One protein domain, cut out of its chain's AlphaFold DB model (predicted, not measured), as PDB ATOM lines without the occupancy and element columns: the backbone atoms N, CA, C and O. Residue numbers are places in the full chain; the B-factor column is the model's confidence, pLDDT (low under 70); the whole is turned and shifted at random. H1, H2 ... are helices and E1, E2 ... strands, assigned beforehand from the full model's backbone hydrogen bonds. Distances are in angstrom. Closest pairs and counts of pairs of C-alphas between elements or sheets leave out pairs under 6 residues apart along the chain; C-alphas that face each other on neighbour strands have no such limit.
ATOM      1  N   THR A   4     161.211 164.029 245.292       63.28
ATOM      2  CA  THR A   4     161.504 162.672 244.806       63.28
ATOM      3  C   THR A   4     160.805 162.318 243.493       63.28
ATOM      4  O   THR A   4     161.143 161.313 242.897       63.28
ATOM      5  N   ILE A   5     159.841 163.112 243.022       64.38
ATOM      6  CA  ILE A   5     159.152 162.878 241.743       64.38
ATOM      7  C   ILE A   5     159.651 163.859 240.664       64.38
ATOM      8  O   ILE A   5     159.318 163.715 239.492       64.38
ATOM      9  N   GLY A   6     160.460 164.863 241.024       59.16
ATOM     10  CA  GLY A   6     161.108 165.730 240.036       59.16
ATOM     11  C   GLY A   6     162.041 164.928 239.125       59.16
ATOM     12  O   GLY A   6     162.687 163.980 239.577       59.16
ATOM     13  N   VAL A   7     162.130 165.315 237.852       64.50
ATOM     14  CA  VAL A   7     163.065 164.703 236.893       64.50
ATOM     15  C   VAL A   7     164.498 165.059 237.289       64.50
ATOM     16  O   VAL A   7     165.345 164.178 237.408       64.50
ATOM     17  N   ALA A   8     164.739 166.335 237.608       59.16
ATOM     18  CA  ALA A   8     166.065 166.839 237.963       59.16
ATOM     19  C   ALA A   8     166.627 166.249 239.272       59.16
ATOM     20  O   ALA A   8     167.829 166.019 239.377       59.16
ATOM     21  N   ASP A   9     165.761 165.982 240.257       59.53
ATOM     22  CA  ASP A   9     166.174 165.710 241.643       59.53
ATOM     23  C   ASP A   9     165.685 164.358 242.210       59.53
ATOM     24  O   ASP A   9     166.034 164.016 243.344       59.53
ATOM     25  N   GLY A  10     164.847 163.606 241.481       61.03
ATOM     26  CA  GLY A  10     164.023 162.532 242.061       61.03
ATOM     27  C   GLY A  10     163.940 161.209 241.292       61.03
ATOM     28  O   GLY A  10     163.400 160.238 241.816       61.03
ATOM     29  N   GLY A  11     164.488 161.107 240.078       77.19
ATOM     30  CA  GLY A  11     164.319 159.902 239.251       77.19
ATOM     31  C   GLY A  11     162.883 159.712 238.744       77.19
ATOM     32  O   GLY A  11     162.499 158.603 238.366       77.19
ATOM     33  N   GLY A  12     162.076 160.779 238.774       85.88
ATOM     34  CA  GLY A  12     160.796 160.835 238.082       85.88
ATOM     35  C   GLY A  12     160.961 161.103 236.588       85.88
ATOM     36  O   GLY A  12     162.067 161.306 236.095       85.88
ATOM     37  N   ARG A  13     159.840 161.098 235.870       93.69
ATOM     38  CA  ARG A  13     159.756 161.377 234.435       93.69
ATOM     39  C   ARG A  13     158.556 162.250 234.116       93.69
ATOM     40  O   ARG A  13     157.538 162.185 234.819       93.69
ATOM     41  N   ILE A  14     158.643 162.950 232.994       96.88
ATOM     42  CA  ILE A  14     157.486 163.537 232.315       96.88
ATOM     43  C   ILE A  14     157.190 162.700 231.081       96.88
ATOM     44  O   ILE A  14     158.094 162.395 230.308       96.88
ATOM     45  N   LEU A  15     155.926 162.350 230.862       98.00
ATOM     46  CA  LEU A  15     155.475 161.682 229.643       98.00
ATOM     47  C   LEU A  15     154.253 162.407 229.087       98.00
ATOM     48  O   LEU A  15     153.347 162.756 229.839       98.00
ATOM     49  N   ASN A  16     154.185 162.614 227.773       98.56
ATOM     50  CA  ASN A  16     152.975 163.131 227.130       98.56
ATOM     51  C   ASN A  16     152.327 162.121 226.176       98.56
ATOM     52  O   ASN A  16     152.907 161.092 225.828       98.56
ATOM     53  N   SER A  17     151.121 162.453 225.712       98.62
ATOM     54  CA  SER A  17     150.323 161.592 224.826       98.62
ATOM     55  C   SER A  17     150.940 161.276 223.463       98.62
ATOM     56  O   SER A  17     150.410 160.427 222.751       98.62
ATOM     57  N   GLU A  18     152.003 161.985 223.089       98.50
ATOM     58  CA  GLU A  18     152.742 161.802 221.839       98.50
ATOM     59  C   GLU A  18     154.033 160.995 222.061       98.50
ATOM     60  O   GLU A  18     154.868 160.909 221.165       98.50
ATOM     61  N   GLY A  19     154.219 160.429 223.261       98.00
ATOM     62  CA  GLY A  19     155.382 159.620 223.624       98.00
ATOM     63  C   GLY A  19     156.649 160.425 223.922       98.00
ATOM     64  O   GLY A  19     157.722 159.840 224.030       98.00
ATOM     65  N   ARG A  20     156.549 161.753 224.049       98.38
ATOM     66  CA  ARG A  20     157.697 162.625 224.337       98.38
ATOM     67  C   ARG A  20     158.026 162.597 225.825       98.38
ATOM     68  O   ARG A  20     157.107 162.547 226.649       98.38
ATOM     69  N   LEU A  21     159.317 162.669 226.133       96.56
ATOM     70  CA  LEU A  21     159.851 162.556 227.489       96.56
ATOM     71  C   LEU A  21     160.487 163.860 227.975       96.56
ATOM     72  O   LEU A  21     161.188 164.524 227.212       96.56
ATOM     73  N   ASP A  22     160.255 164.159 229.253       95.69
ATOM     74  CA  ASP A  22     160.921 165.214 230.034       95.69
ATOM     75  C   ASP A  22     160.782 166.637 229.453       95.69
ATOM     76  O   ASP A  22     160.097 166.861 228.445       95.69
ATOM     77  N   GLU A  23     161.331 167.650 230.135       96.25
ATOM     78  CA  GLU A  23     161.118 169.054 229.761       96.25
ATOM     79  C   GLU A  23     161.531 169.330 228.309       96.25
ATOM     80  O   GLU A  23     160.768 169.951 227.566       96.25
ATOM     81  N   GLU A  24     162.680 168.809 227.876       96.94
ATOM     82  CA  GLU A  24     163.246 169.054 226.544       96.94
ATOM     83  C   GLU A  24     162.262 168.734 225.407       96.94
ATOM     84  O   GLU A  24     162.111 169.517 224.464       96.94
ATOM     85  N   GLN A  25     161.556 167.604 225.495       97.88
ATOM     86  CA  GLN A  25     160.684 167.155 224.411       97.88
ATOM     87  C   GLN A  25     159.218 167.541 224.632       97.88
ATOM     88  O   GLN A  25     158.444 167.582 223.670       97.88
ATOM     89  N   VAL A  26     158.805 167.822 225.872       98.12
ATOM     90  CA  VAL A  26     157.402 168.109 226.216       98.12
ATOM     91  C   VAL A  26     157.106 169.611 226.258       98.12
ATOM     92  O   VAL A  26     155.982 170.015 225.945       98.12
ATOM     93  N   PHE A  27     158.087 170.457 226.587       97.81
ATOM     94  CA  PHE A  27     157.877 171.888 226.808       97.81
ATOM     95  C   PHE A  27     157.198 172.588 225.624       97.81
ATOM     96  O   PHE A  27     157.702 172.640 224.500       97.81
ATOM     97  N   ARG A  28     156.025 173.169 225.906       97.06
ATOM     98  CA  ARG A  28     155.169 173.912 224.969       97.06
ATOM     99  C   ARG A  28     154.739 173.110 223.739       97.06
ATOM    100  O   ARG A  28     154.369 173.700 222.724       97.06
ATOM    101  N   LYS A  29     154.743 171.777 223.814       98.00
ATOM    102  CA  LYS A  29     154.222 170.919 222.747       98.00
ATOM    103  C   LYS A  29     152.761 170.533 223.015       98.00
ATOM    104  O   LYS A  29     152.428 170.228 224.161       98.00
ATOM    105  N   PRO A  30     151.894 170.522 221.984       97.88
ATOM    106  CA  PRO A  30     150.537 169.986 222.088       97.88
ATOM    107  C   PRO A  30     150.520 168.513 222.504       97.88
ATOM    108  O   PRO A  30     151.306 167.717 221.974       97.88
ATOM    109  N   ALA A  31     149.618 168.169 223.426       98.38
ATOM    110  CA  ALA A  31     149.348 166.801 223.872       98.38
ATOM    111  C   ALA A  31     147.921 166.677 224.442       98.38
ATOM    112  O   ALA A  31     147.337 167.647 224.908       98.38
ATOM    113  N   ARG A  32     147.334 165.478 224.422       98.62
ATOM    114  CA  ARG A  32     146.028 165.194 225.054       98.62
ATOM    115  C   ARG A  32     146.134 165.121 226.577       98.62
ATOM    116  O   ARG A  32     145.174 165.399 227.290       98.62
ATOM    117  N   TRP A  33     147.303 164.737 227.071       98.62
ATOM    118  CA  TRP A  33     147.633 164.660 228.483       98.62
ATOM    119  C   TRP A  33     149.145 164.764 228.674       98.62
ATOM    120  O   TRP A  33     149.918 164.459 227.759       98.62
ATOM    121  N   VAL A  34     149.541 165.178 229.872       98.56
ATOM    122  CA  VAL A  34     150.915 165.132 230.375       98.56
ATOM    123  C   VAL A  34     150.889 164.505 231.759       98.56
ATOM    124  O   VAL A  34     150.020 164.823 232.568       98.56
ATOM    125  N   ASP A  35     151.827 163.608 232.008       98.19
ATOM    126  CA  ASP A  35     151.975 162.860 233.241       98.19
ATOM    127  C   ASP A  35     153.318 163.151 233.898       98.19
ATOM    128  O   ASP A  35     154.347 163.172 233.223       98.19
ATOM    129  N   TYR A  36     153.283 163.346 235.212       95.88
ATOM    130  CA  TYR A  36     154.459 163.319 236.066       95.88
ATOM    131  C   TYR A  36     154.392 162.099 236.965       95.88
ATOM    132  O   TYR A  36     153.508 162.012 237.819       95.88
ATOM    133  N   SER A  37     155.379 161.221 236.839       94.88
ATOM    134  CA  SER A  37     155.437 159.974 237.595       94.88
ATOM    135  C   SER A  37     156.839 159.681 238.088       94.88
ATOM    136  O   SER A  37     157.812 159.925 237.383       94.88
ATOM    137  N   GLY A  38     156.956 159.083 239.266       91.38
ATOM    138  CA  GLY A  38     158.257 158.745 239.828       91.38
ATOM    139  C   GLY A  38     158.189 158.187 241.245       91.38
ATOM    140  O   GLY A  38     157.101 157.892 241.749       91.38
ATOM    141  N   PRO A  39     159.351 158.023 241.895       87.56
ATOM    142  CA  PRO A  39     159.447 157.578 243.281       87.56
ATOM    143  C   PRO A  39     158.789 158.558 244.266       87.56
ATOM    144  O   PRO A  39     159.058 159.756 244.275       87.56
ATOM    145  N   VAL A  40     157.947 158.047 245.162       82.12
ATOM    146  CA  VAL A  40     157.273 158.837 246.208       82.12
ATOM    147  C   VAL A  40     157.895 158.571 247.579       82.12
ATOM    148  O   VAL A  40     158.175 159.507 248.321       82.12
ATOM    149  N   SER A  41     158.112 157.300 247.931       77.69
ATOM    150  CA  SER A  41     158.771 156.890 249.180       77.69
ATOM    151  C   SER A  41     159.221 155.430 249.108       77.69
ATOM    152  O   SER A  41     158.432 154.557 248.744       77.69
ATOM    153  N   GLY A  42     160.474 155.138 249.470       76.00
ATOM    154  CA  GLY A  42     161.025 153.783 249.384       76.00
ATOM    155  C   GLY A  42     160.899 153.209 247.968       76.00
ATOM    156  O   GLY A  42     161.394 153.803 247.016       76.00
ATOM    157  N   GLN A  43     160.211 152.072 247.825       74.19
ATOM    158  CA  GLN A  43     159.916 151.448 246.524       74.19
ATOM    159  C   GLN A  43     158.561 151.869 245.920       74.19
ATOM    160  O   GLN A  43     158.166 151.362 244.872       74.19
ATOM    161  N   LEU A  44     157.819 152.769 246.570       85.19
ATOM    162  CA  LEU A  44     156.516 153.216 246.084       85.19
ATOM    163  C   LEU A  44     156.691 154.281 245.003       85.19
ATOM    164  O   LEU A  44     157.249 155.347 245.262       85.19
ATOM    165  N   GLY A  45     156.166 153.998 243.813       90.12
ATOM    166  CA  GLY A  45     155.985 154.979 242.747       90.12
ATOM    167  C   GLY A  45     154.586 155.591 242.766       90.12
ATOM    168  O   GLY A  45     153.640 155.007 243.302       90.12
ATOM    169  N   GLY A  46     154.439 156.750 242.144       94.31
ATOM    170  CA  GLY A  46     153.163 157.432 241.993       94.31
ATOM    171  C   GLY A  46     153.299 158.670 241.126       94.31
ATOM    172  O   GLY A  46     154.406 159.069 240.759       94.31
ATOM    173  N   GLY A  47     152.164 159.272 240.804       94.56
ATOM    174  CA  GLY A  47     152.150 160.403 239.898       94.56
ATOM    175  C   GLY A  47     150.784 161.030 239.713       94.56
ATOM    176  O   GLY A  47     149.792 160.657 240.356       94.56
ATOM    177  N   ILE A  48     150.782 162.043 238.855       96.62
ATOM    178  CA  ILE A  48     149.596 162.787 238.474       96.62
ATOM    179  C   ILE A  48     149.655 163.090 236.979       96.62
ATOM    180  O   ILE A  48     150.587 163.746 236.508       96.62
ATOM    181  N   ALA A  49     148.579 162.740 236.278       98.19
ATOM    182  CA  ALA A  49     148.343 163.139 234.901       98.19
ATOM    183  C   ALA A  49     147.348 164.305 234.821       98.19
ATOM    184  O   ALA A  49     146.247 164.241 235.380       98.19
ATOM    185  N   LEU A  50     147.721 165.360 234.093       98.50
ATOM    186  CA  LEU A  50     146.844 166.456 233.690       98.50
ATOM    187  C   LEU A  50     146.346 166.212 232.263       98.50
ATOM    188  O   LEU A  50     147.129 166.015 231.335       98.50
ATOM    189  N   MET A  51     145.030 166.231 232.091       98.62
ATOM    190  CA  MET A  51     144.333 165.798 230.883       98.62
ATOM    191  C   MET A  51     143.543 166.953 230.274       98.62
ATOM    192  O   MET A  51     142.744 167.595 230.957       98.62
ATOM    193  N   ASP A  52     143.734 167.183 228.980       98.44
ATOM    194  CA  ASP A  52     142.984 168.157 228.193       98.44
ATOM    195  C   ASP A  52     141.763 167.491 227.551       98.44
ATOM    196  O   ASP A  52     141.857 166.406 226.971       98.44
ATOM    197  N   HIS A  53     140.595 168.117 227.678       97.88
ATOM    198  CA  HIS A  53     139.345 167.558 227.174       97.88
ATOM    199  C   HIS A  53     139.095 167.983 225.714       97.88
ATOM    200  O   HIS A  53     139.281 169.162 225.415       97.88
ATOM    201  N   PRO A  54     138.573 167.103 224.832       97.31
ATOM    202  CA  PRO A  54     138.274 167.443 223.433       97.31
ATOM    203  C   PRO A  54     137.374 168.673 223.221       97.31
ATOM    204  O   PRO A  54     137.562 169.415 222.267       97.31
ATOM    205  N   ASP A  55     136.414 168.910 224.122       95.94
ATOM    206  CA  ASP A  55     135.556 170.113 224.113       95.94
ATOM    207  C   ASP A  55     136.297 171.449 224.359       95.94
ATOM    208  O   ASP A  55     135.684 172.511 224.215       95.94
ATOM    209  N   ASN A  56     137.562 171.439 224.796       95.88
ATOM    210  CA  ASN A  56     138.303 172.676 225.035       95.88
ATOM    211  C   ASN A  56     138.700 173.339 223.709       95.88
ATOM    212  O   ASN A  56     139.111 172.660 222.765       95.88
ATOM    213  N   PRO A  57     138.645 174.679 223.617       94.56
ATOM    214  CA  PRO A  57     139.139 175.368 222.438       94.56
ATOM    215  C   PRO A  57     140.650 175.155 222.303       94.56
ATOM    216  O   PRO A  57     141.398 175.323 223.265       94.56
ATOM    217  N   GLY A  58     141.087 174.803 221.094       93.19
ATOM    218  CA  GLY A  58     142.497 174.544 220.808       93.19
ATOM    219  C   GLY A  58     142.997 173.166 221.243       93.19
ATOM    220  O   GLY A  58     144.206 172.978 221.288       93.19
ATOM    221  N   HIS A  59     142.107 172.213 221.549       96.06
ATOM    222  CA  HIS A  59     142.502 170.834 221.840       96.06
ATOM    223  C   HIS A  59     143.239 170.171 220.652       96.06
ATOM    224  O   HIS A  59     142.746 170.253 219.522       96.06
ATOM    225  N   PRO A  60     144.347 169.436 220.892       97.00
ATOM    226  CA  PRO A  60     145.082 169.363 222.156       97.00
ATOM    227  C   PRO A  60     145.873 170.645 222.456       97.00
ATOM    228  O   PRO A  60     146.622 171.139 221.614       97.00
ATOM    229  N   THR A  61     145.761 171.143 223.688       96.31
ATOM    230  CA  THR A  61     146.502 172.326 224.147       96.31
ATOM    231  C   THR A  61     148.000 172.031 224.351       96.31
ATOM    232  O   THR A  61     148.371 170.911 224.721       96.31
ATOM    233  N   PRO A  62     148.910 172.998 224.125       97.88
ATOM    234  CA  PRO A  62     150.301 172.874 224.552       97.88
ATOM    235  C   PRO A  62     150.433 172.928 226.078       97.88
ATOM    236  O   PRO A  62     149.674 173.623 226.748       97.88
ATOM    237  N   PHE A  63     151.441 172.249 226.631       98.00
ATOM    238  CA  PHE A  63     151.707 172.240 228.076       98.00
ATOM    239  C   PHE A  63     153.010 172.953 228.427       98.00
ATOM    240  O   PHE A  63     154.026 172.794 227.755       98.00
ATOM    241  N   HIS A  64     153.008 173.727 229.507       97.56
ATOM    242  CA  HIS A  64     154.220 174.224 230.150       97.56
ATOM    243  C   HIS A  64     154.598 173.235 231.241       97.56
ATOM    244  O   HIS A  64     153.892 173.118 232.239       97.56
ATOM    245  N   VAL A  65     155.718 172.551 231.041       96.56
ATOM    246  CA  VAL A  65     156.316 171.643 232.020       96.56
ATOM    247  C   VAL A  65     157.677 172.153 232.473       96.56
ATOM    248  O   VAL A  65     158.277 172.962 231.765       96.56
ATOM    249  N   ARG A  66     158.152 171.702 233.631       94.06
ATOM    250  CA  ARG A  66     159.543 171.859 234.067       94.06
ATOM    251  C   ARG A  66     160.041 170.606 234.772       94.06
ATOM    252  O   ARG A  66     159.275 169.974 235.500       94.06
ATOM    253  N   ASP A  67     161.320 170.292 234.653       91.69
ATOM    254  CA  ASP A  67     161.909 169.125 235.326       91.69
ATOM    255  C   ASP A  67     161.854 169.215 236.869       91.69
ATOM    256  O   ASP A  67     161.965 168.200 237.561       91.69
ATOM    257  N   ASP A  68     161.590 170.408 237.416       83.81
ATOM    258  CA  ASP A  68     161.351 170.671 238.845       83.81
ATOM    259  C   ASP A  68     159.924 170.324 239.336       83.81
ATOM    260  O   ASP A  68     159.625 170.402 240.533       83.81
ATOM    261  N   GLY A  69     159.035 169.907 238.428       83.31
ATOM    262  CA  GLY A  69     157.673 169.478 238.740       83.31
ATOM    263  C   GLY A  69     156.576 170.529 238.536       83.31
ATOM    264  O   GLY A  69     155.470 170.348 239.060       83.31
ATOM    265  N   TRP A  70     156.841 171.616 237.804       89.38
ATOM    266  CA  TRP A  70     155.790 172.500 237.280       89.38
ATOM    267  C   TRP A  70     155.042 171.863 236.101       89.38
ATOM    268  O   TRP A  70     155.669 171.401 235.157       89.38
ATOM    269  N   MET A  71     153.707 171.934 236.088       94.31
ATOM    270  CA  MET A  71     152.874 171.505 234.958       94.31
ATOM    271  C   MET A  71     151.651 172.411 234.801       94.31
ATOM    272  O   MET A  71     150.940 172.663 235.772       94.31
ATOM    273  N   GLY A  72     151.343 172.836 233.575       96.69
ATOM    274  CA  GLY A  72     150.108 173.562 233.279       96.69
ATOM    275  C   GLY A  72     149.724 173.539 231.804       96.69
ATOM    276  O   GLY A  72     150.584 173.572 230.928       96.69
ATOM    277  N   ALA A  73     148.419 173.504 231.530       97.06
ATOM    278  CA  ALA A  73     147.870 173.665 230.187       97.06
ATOM    279  C   ALA A  73     147.952 175.134 229.737       97.06
ATOM    280  O   ALA A  73     147.561 176.043 230.471       97.06
ATOM    281  N   CYS A  74     148.410 175.373 228.512       97.06
ATOM    282  CA  CYS A  74     148.657 176.709 227.979       97.06
ATOM    283  C   CYS A  74     147.585 177.120 226.967       97.06
ATOM    284  O   CYS A  74     147.857 177.284 225.777       97.06
ATOM    285  N   LEU A  75     146.372 177.345 227.472       95.44
ATOM    286  CA  LEU A  75     145.179 177.682 226.690       95.44
ATOM    287  C   LEU A  75     145.384 178.797 225.646       95.44
ATOM    288  O   LEU A  75     144.805 178.746 224.567       95.44
ATOM    289  N   THR A  76     146.183 179.814 225.970       95.62
ATOM    290  CA  THR A  76     146.370 181.013 225.135       95.62
ATOM    291  C   THR A  76     147.798 181.165 224.615       95.62
ATOM    292  O   THR A  76     148.221 182.278 224.319       95.62
ATOM    293  N   LEU A  77     148.579 180.078 224.538       95.06
ATOM    294  CA  LEU A  77     149.958 180.162 224.038       95.06
ATOM    295  C   LEU A  77     150.003 180.545 222.558       95.06
ATOM    296  O   LEU A  77     150.810 181.380 222.165       95.06
ATOM    297  N   SER A  78     149.166 179.900 221.744       89.75
ATOM    298  CA  SER A  78     149.177 180.098 220.294       89.75
ATOM    299  C   SER A  78     148.405 181.347 219.881       89.75
ATOM    300  O   SER A  78     148.858 182.077 219.008       89.75
ATOM    301  N   ARG A  90     133.956 177.777 228.548       92.50
ATOM    302  CA  ARG A  90     133.946 176.542 229.333       92.50
ATOM    303  C   ARG A  90     135.211 175.762 229.037       92.50
ATOM    304  O   ARG A  90     135.502 175.492 227.879       92.50
ATOM    305  N   LEU A  91     135.921 175.402 230.097       95.19
ATOM    306  CA  LEU A  91     137.139 174.609 230.044       95.19
ATOM    307  C   LEU A  91     136.961 173.385 230.938       95.19
ATOM    308  O   LEU A  91     136.324 173.459 231.991       95.19
ATOM    309  N   ARG A  92     137.512 172.259 230.508       96.19
ATOM    310  CA  ARG A  92     137.434 170.968 231.181       96.19
ATOM    311  C   ARG A  92     138.829 170.367 231.202       96.19
ATOM    312  O   ARG A  92     139.361 170.011 230.160       96.19
ATOM    313  N   TYR A  93     139.400 170.232 232.387       97.38
ATOM    314  CA  TYR A  93     140.668 169.539 232.579       97.38
ATOM    315  C   TYR A  93     140.464 168.406 233.574       97.38
ATOM    316  O   TYR A  93     139.713 168.551 234.543       97.38
ATOM    317  N   GLY A  94     141.086 167.269 233.298       97.06
ATOM    318  CA  GLY A  94     141.093 166.110 234.177       97.06
ATOM    319  C   GLY A  94     142.389 166.076 234.969       97.06
ATOM    320  O   GLY A  94     143.450 166.346 234.415       97.06
ATOM    321  N   LEU A  95     142.305 165.736 236.250       97.50
ATOM    322  CA  LEU A  95     143.471 165.413 237.059       97.50
ATOM    323  C   LEU A  95     143.318 163.975 237.537       97.50
ATOM    324  O   LEU A  95     142.353 163.655 238.236       97.50
ATOM    325  N   TRP A  96     144.247 163.114 237.145       97.81
ATOM    326  CA  TRP A  96     144.247 161.718 237.545       97.81
ATOM    327  C   TRP A  96     145.457 161.438 238.425       97.81
ATOM    328  O   TRP A  96     146.587 161.466 237.956       97.81
ATOM    329  N   VAL A  97     145.202 161.181 239.706       96.81
ATOM    330  CA  VAL A  97     146.219 160.733 240.661       96.81
ATOM    331  C   VAL A  97     146.280 159.215 240.609       96.81
ATOM    332  O   VAL A  97     145.241 158.552 240.682       96.81
ATOM    333  N   HIS A  98     147.481 158.657 240.515       95.94
ATOM    334  CA  HIS A  98     147.657 157.214 240.428       95.94
ATOM    335  C   HIS A  98     148.850 156.721 241.250       95.94
ATOM    336  O   HIS A  98     149.809 157.442 241.529       95.94
ATOM    337  N   ALA A  99     148.774 155.445 241.624       94.00
ATOM    338  CA  ALA A  99     149.892 154.699 242.182       94.00
ATOM    339  C   ALA A  99     150.722 154.061 241.059       94.00
ATOM    340  O   ALA A  99     150.192 153.705 240.003       94.00
ATOM    341  N   GLY A 100     152.012 153.880 241.319       93.62
ATOM    342  CA  GLY A 100     152.981 153.374 240.352       93.62
ATOM    343  C   GLY A 100     153.330 154.382 239.255       93.62
ATOM    344  O   GLY A 100     152.889 155.530 239.275       93.62
ATOM    345  N   VAL A 101     154.129 153.911 238.296       94.56
ATOM    346  CA  VAL A 101     154.562 154.651 237.103       94.56
ATOM    347  C   VAL A 101     153.878 154.009 235.888       94.56
ATOM    348  O   VAL A 101     154.418 153.057 235.323       94.56
ATOM    349  N   PRO A 102     152.644 154.421 235.540       96.38
ATOM    350  CA  PRO A 102     151.889 153.828 234.442       96.38
ATOM    351  C   PRO A 102     152.567 154.108 233.099       96.38
ATOM    352  O   PRO A 102     153.219 155.137 232.921       96.38
ATOM    353  N   ASP A 103     152.404 153.195 232.145       97.06
ATOM    354  CA  ASP A 103     152.773 153.428 230.750       97.06
ATOM    355  C   ASP A 103     151.771 154.353 230.038       97.06
ATOM    356  O   ASP A 103     150.732 154.742 230.581       97.06
ATOM    357  N   GLY A 104     152.109 154.728 228.800       97.69
ATOM    358  CA  GLY A 104     151.283 155.623 227.996       97.69
ATOM    359  C   GLY A 104     149.889 155.066 227.706       97.69
ATOM    360  O   GLY A 104     148.929 155.834 227.698       97.69
ATOM    361  N   ASP A 105     149.748 153.749 227.539       98.31
ATOM    362  CA  ASP A 105     148.467 153.109 227.229       98.31
ATOM    363  C   ASP A 105     147.503 153.186 228.413       98.31
ATOM    364  O   ASP A 105     146.327 153.531 228.254       98.31
ATOM    365  N   ARG A 106     148.002 152.952 229.631       98.31
ATOM    366  CA  ARG A 106     147.195 153.086 230.845       98.31
ATOM    367  C   ARG A 106     146.758 154.531 231.085       98.31
ATOM    368  O   ARG A 106     145.610 154.755 231.480       98.31
ATOM    369  N   ILE A 107     147.626 155.510 230.824       98.50
ATOM    370  CA  ILE A 107     147.265 156.933 230.927       98.50
ATOM    371  C   ILE A 107     146.259 157.309 229.828       98.50
ATOM    372  O   ILE A 107     145.275 158.001 230.099       98.50
ATOM    373  N   ALA A 108     146.439 156.806 228.602       98.69
ATOM    374  CA  ALA A 108     145.516 157.027 227.493       98.69
ATOM    375  C   ALA A 108     144.120 156.448 227.771       98.69
ATOM    376  O   ALA A 108     143.121 157.091 227.446       98.69
ATOM    377  N   ALA A 109     144.033 155.286 228.423       98.50
ATOM    378  CA  ALA A 109     142.764 154.717 228.867       98.50
ATOM    379  C   ALA A 109     142.060 155.612 229.904       98.50
ATOM    380  O   ALA A 109     140.860 155.864 229.783       98.50
ATOM    381  N   ALA A 110     142.802 156.149 230.881       98.38
ATOM    382  CA  ALA A 110     142.261 157.086 231.867       98.38
ATOM    383  C   ALA A 110     141.799 158.408 231.222       98.38
ATOM    384  O   ALA A 110     140.726 158.917 231.551       98.38
ATOM    385  N   TRP A 111     142.561 158.928 230.252       98.56
ATOM    386  CA  TRP A 111     142.159 160.089 229.456       98.56
ATOM    387  C   TRP A 111     140.885 159.821 228.657       98.56
ATOM    388  O   TRP A 111     139.991 160.662 228.655       98.56
ATOM    389  N   LYS A 112     140.766 158.651 228.018       98.38
ATOM    390  CA  LYS A 112     139.577 158.282 227.243       98.38
ATOM    391  C   LYS A 112     138.336 158.213 228.130       98.38
ATOM    392  O   LYS A 112     137.311 158.783 227.774       98.38
ATOM    393  N   ASP A 113     138.437 157.585 229.301       97.81
ATOM    394  CA  ASP A 113     137.339 157.581 230.272       97.81
ATOM    395  C   ASP A 113     136.957 159.011 230.689       97.81
ATOM    396  O   ASP A 113     135.782 159.367 230.697       97.81
ATOM    397  N   PHE A 114     137.939 159.876 230.963       97.25
ATOM    398  CA  PHE A 114     137.679 161.286 231.257       97.25
ATOM    399  C   PHE A 114     137.003 162.036 230.094       97.25
ATOM    400  O   PHE A 114     136.055 162.790 230.334       97.25
ATOM    401  N   ALA A 115     137.468 161.831 228.862       97.12
ATOM    402  CA  ALA A 115     136.950 162.474 227.656       97.12
ATOM    403  C   ALA A 115     135.513 162.030 227.330       97.12
ATOM    404  O   ALA A 115     134.695 162.840 226.898       97.12
ATOM    405  N   ASP A 116     135.180 160.766 227.603       95.94
ATOM    406  CA  ASP A 116     133.856 160.195 227.340       95.94
ATOM    407  C   ASP A 116     132.827 160.567 228.434       95.94
ATOM    408  O   ASP A 116     131.610 160.442 228.239       95.94
ATOM    409  N   ARG A 117     133.273 161.056 229.603       90.88
ATOM    410  CA  ARG A 117     132.370 161.435 230.702       90.88
ATOM    411  C   ARG A 117     131.463 162.587 230.288       90.88
ATOM    412  O   ARG A 117     131.882 163.744 230.150       90.88
TER     413      ARG A 117
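This is residues 4 to 78 and 90 to 117 of the 152 residues of an uncharacterized protein of Planctomycetes bacterium RBG_13_63_9 (UniProt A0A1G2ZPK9). A twisted wall of four antiparallel strands has the long helix H3 slantwise over one face, while the small hairpin E4-E5 and the short helix H2 cover part of the other face. The short helix H1 only grazes the wall. The printed part has 103 residues, in the order H1 E1 H2 E2 E3 E4 E5 E6 H3; the sheet's order is E1 - E2 - E3 - E6, and the class is mixed. It is compact, with a radius of gyration of the C-alphas of 12.9 A and spans of 40 by 27 by 21 A.

Find C-alpha 7 at (163.065, 164.703, 236.893), where H1, residues 7 to 10, begins. Next come E1, residues 13 to 16, and H2, residues 22 to 26. E2, residues 33 to 41, runs 24.8 A and E3, residues 44 to 52, 27.0 A. Then find E4, residues 63 to 65, E5, residues 71 to 73, and E6, residues 93 to 99, 19.9 A long. H3, residues 104 to 116, runs 18.0 A to C-alpha 116 at (133.856, 160.195, 227.340).

Look at N 15 and O 35, 3.0 A, between E1 and E2; N 36 and O 48, 3.0 A, in the hairpin E2 and E3; and N 49 and O 96, 2.9 A, between E3 and E6. H3 is on this sheet at a height of 9.1 A, over E2, E3 and E6, with the C-alphas of Met 51 and Trp 111, the closest of E3 and H3, 6.3 A apart. H2, on the opposite face, is only just over E1, with 3 of its 5 C-alphas. The closest C-alphas of H2 and E4 are those of Glu 23 and Val 65, 5.9 A apart. In the hairpin E4 and E5, N 64 and O 72 are 2.8 A apart. In H2 and H3 every O i to N i+4 pair is within hydrogen-bond range; H1 is too short for such a pair.

The C-alphas farthest apart, of Gly 42 and Ser 78, are 41.0 A apart. Residues 79 to 89 are not printed; C-alphas 78 and 90 across this cut are 18.1 A apart. Of the links printed whole, none is long. Confidence is low, with pLDDT under 70, at residues 4 to 10.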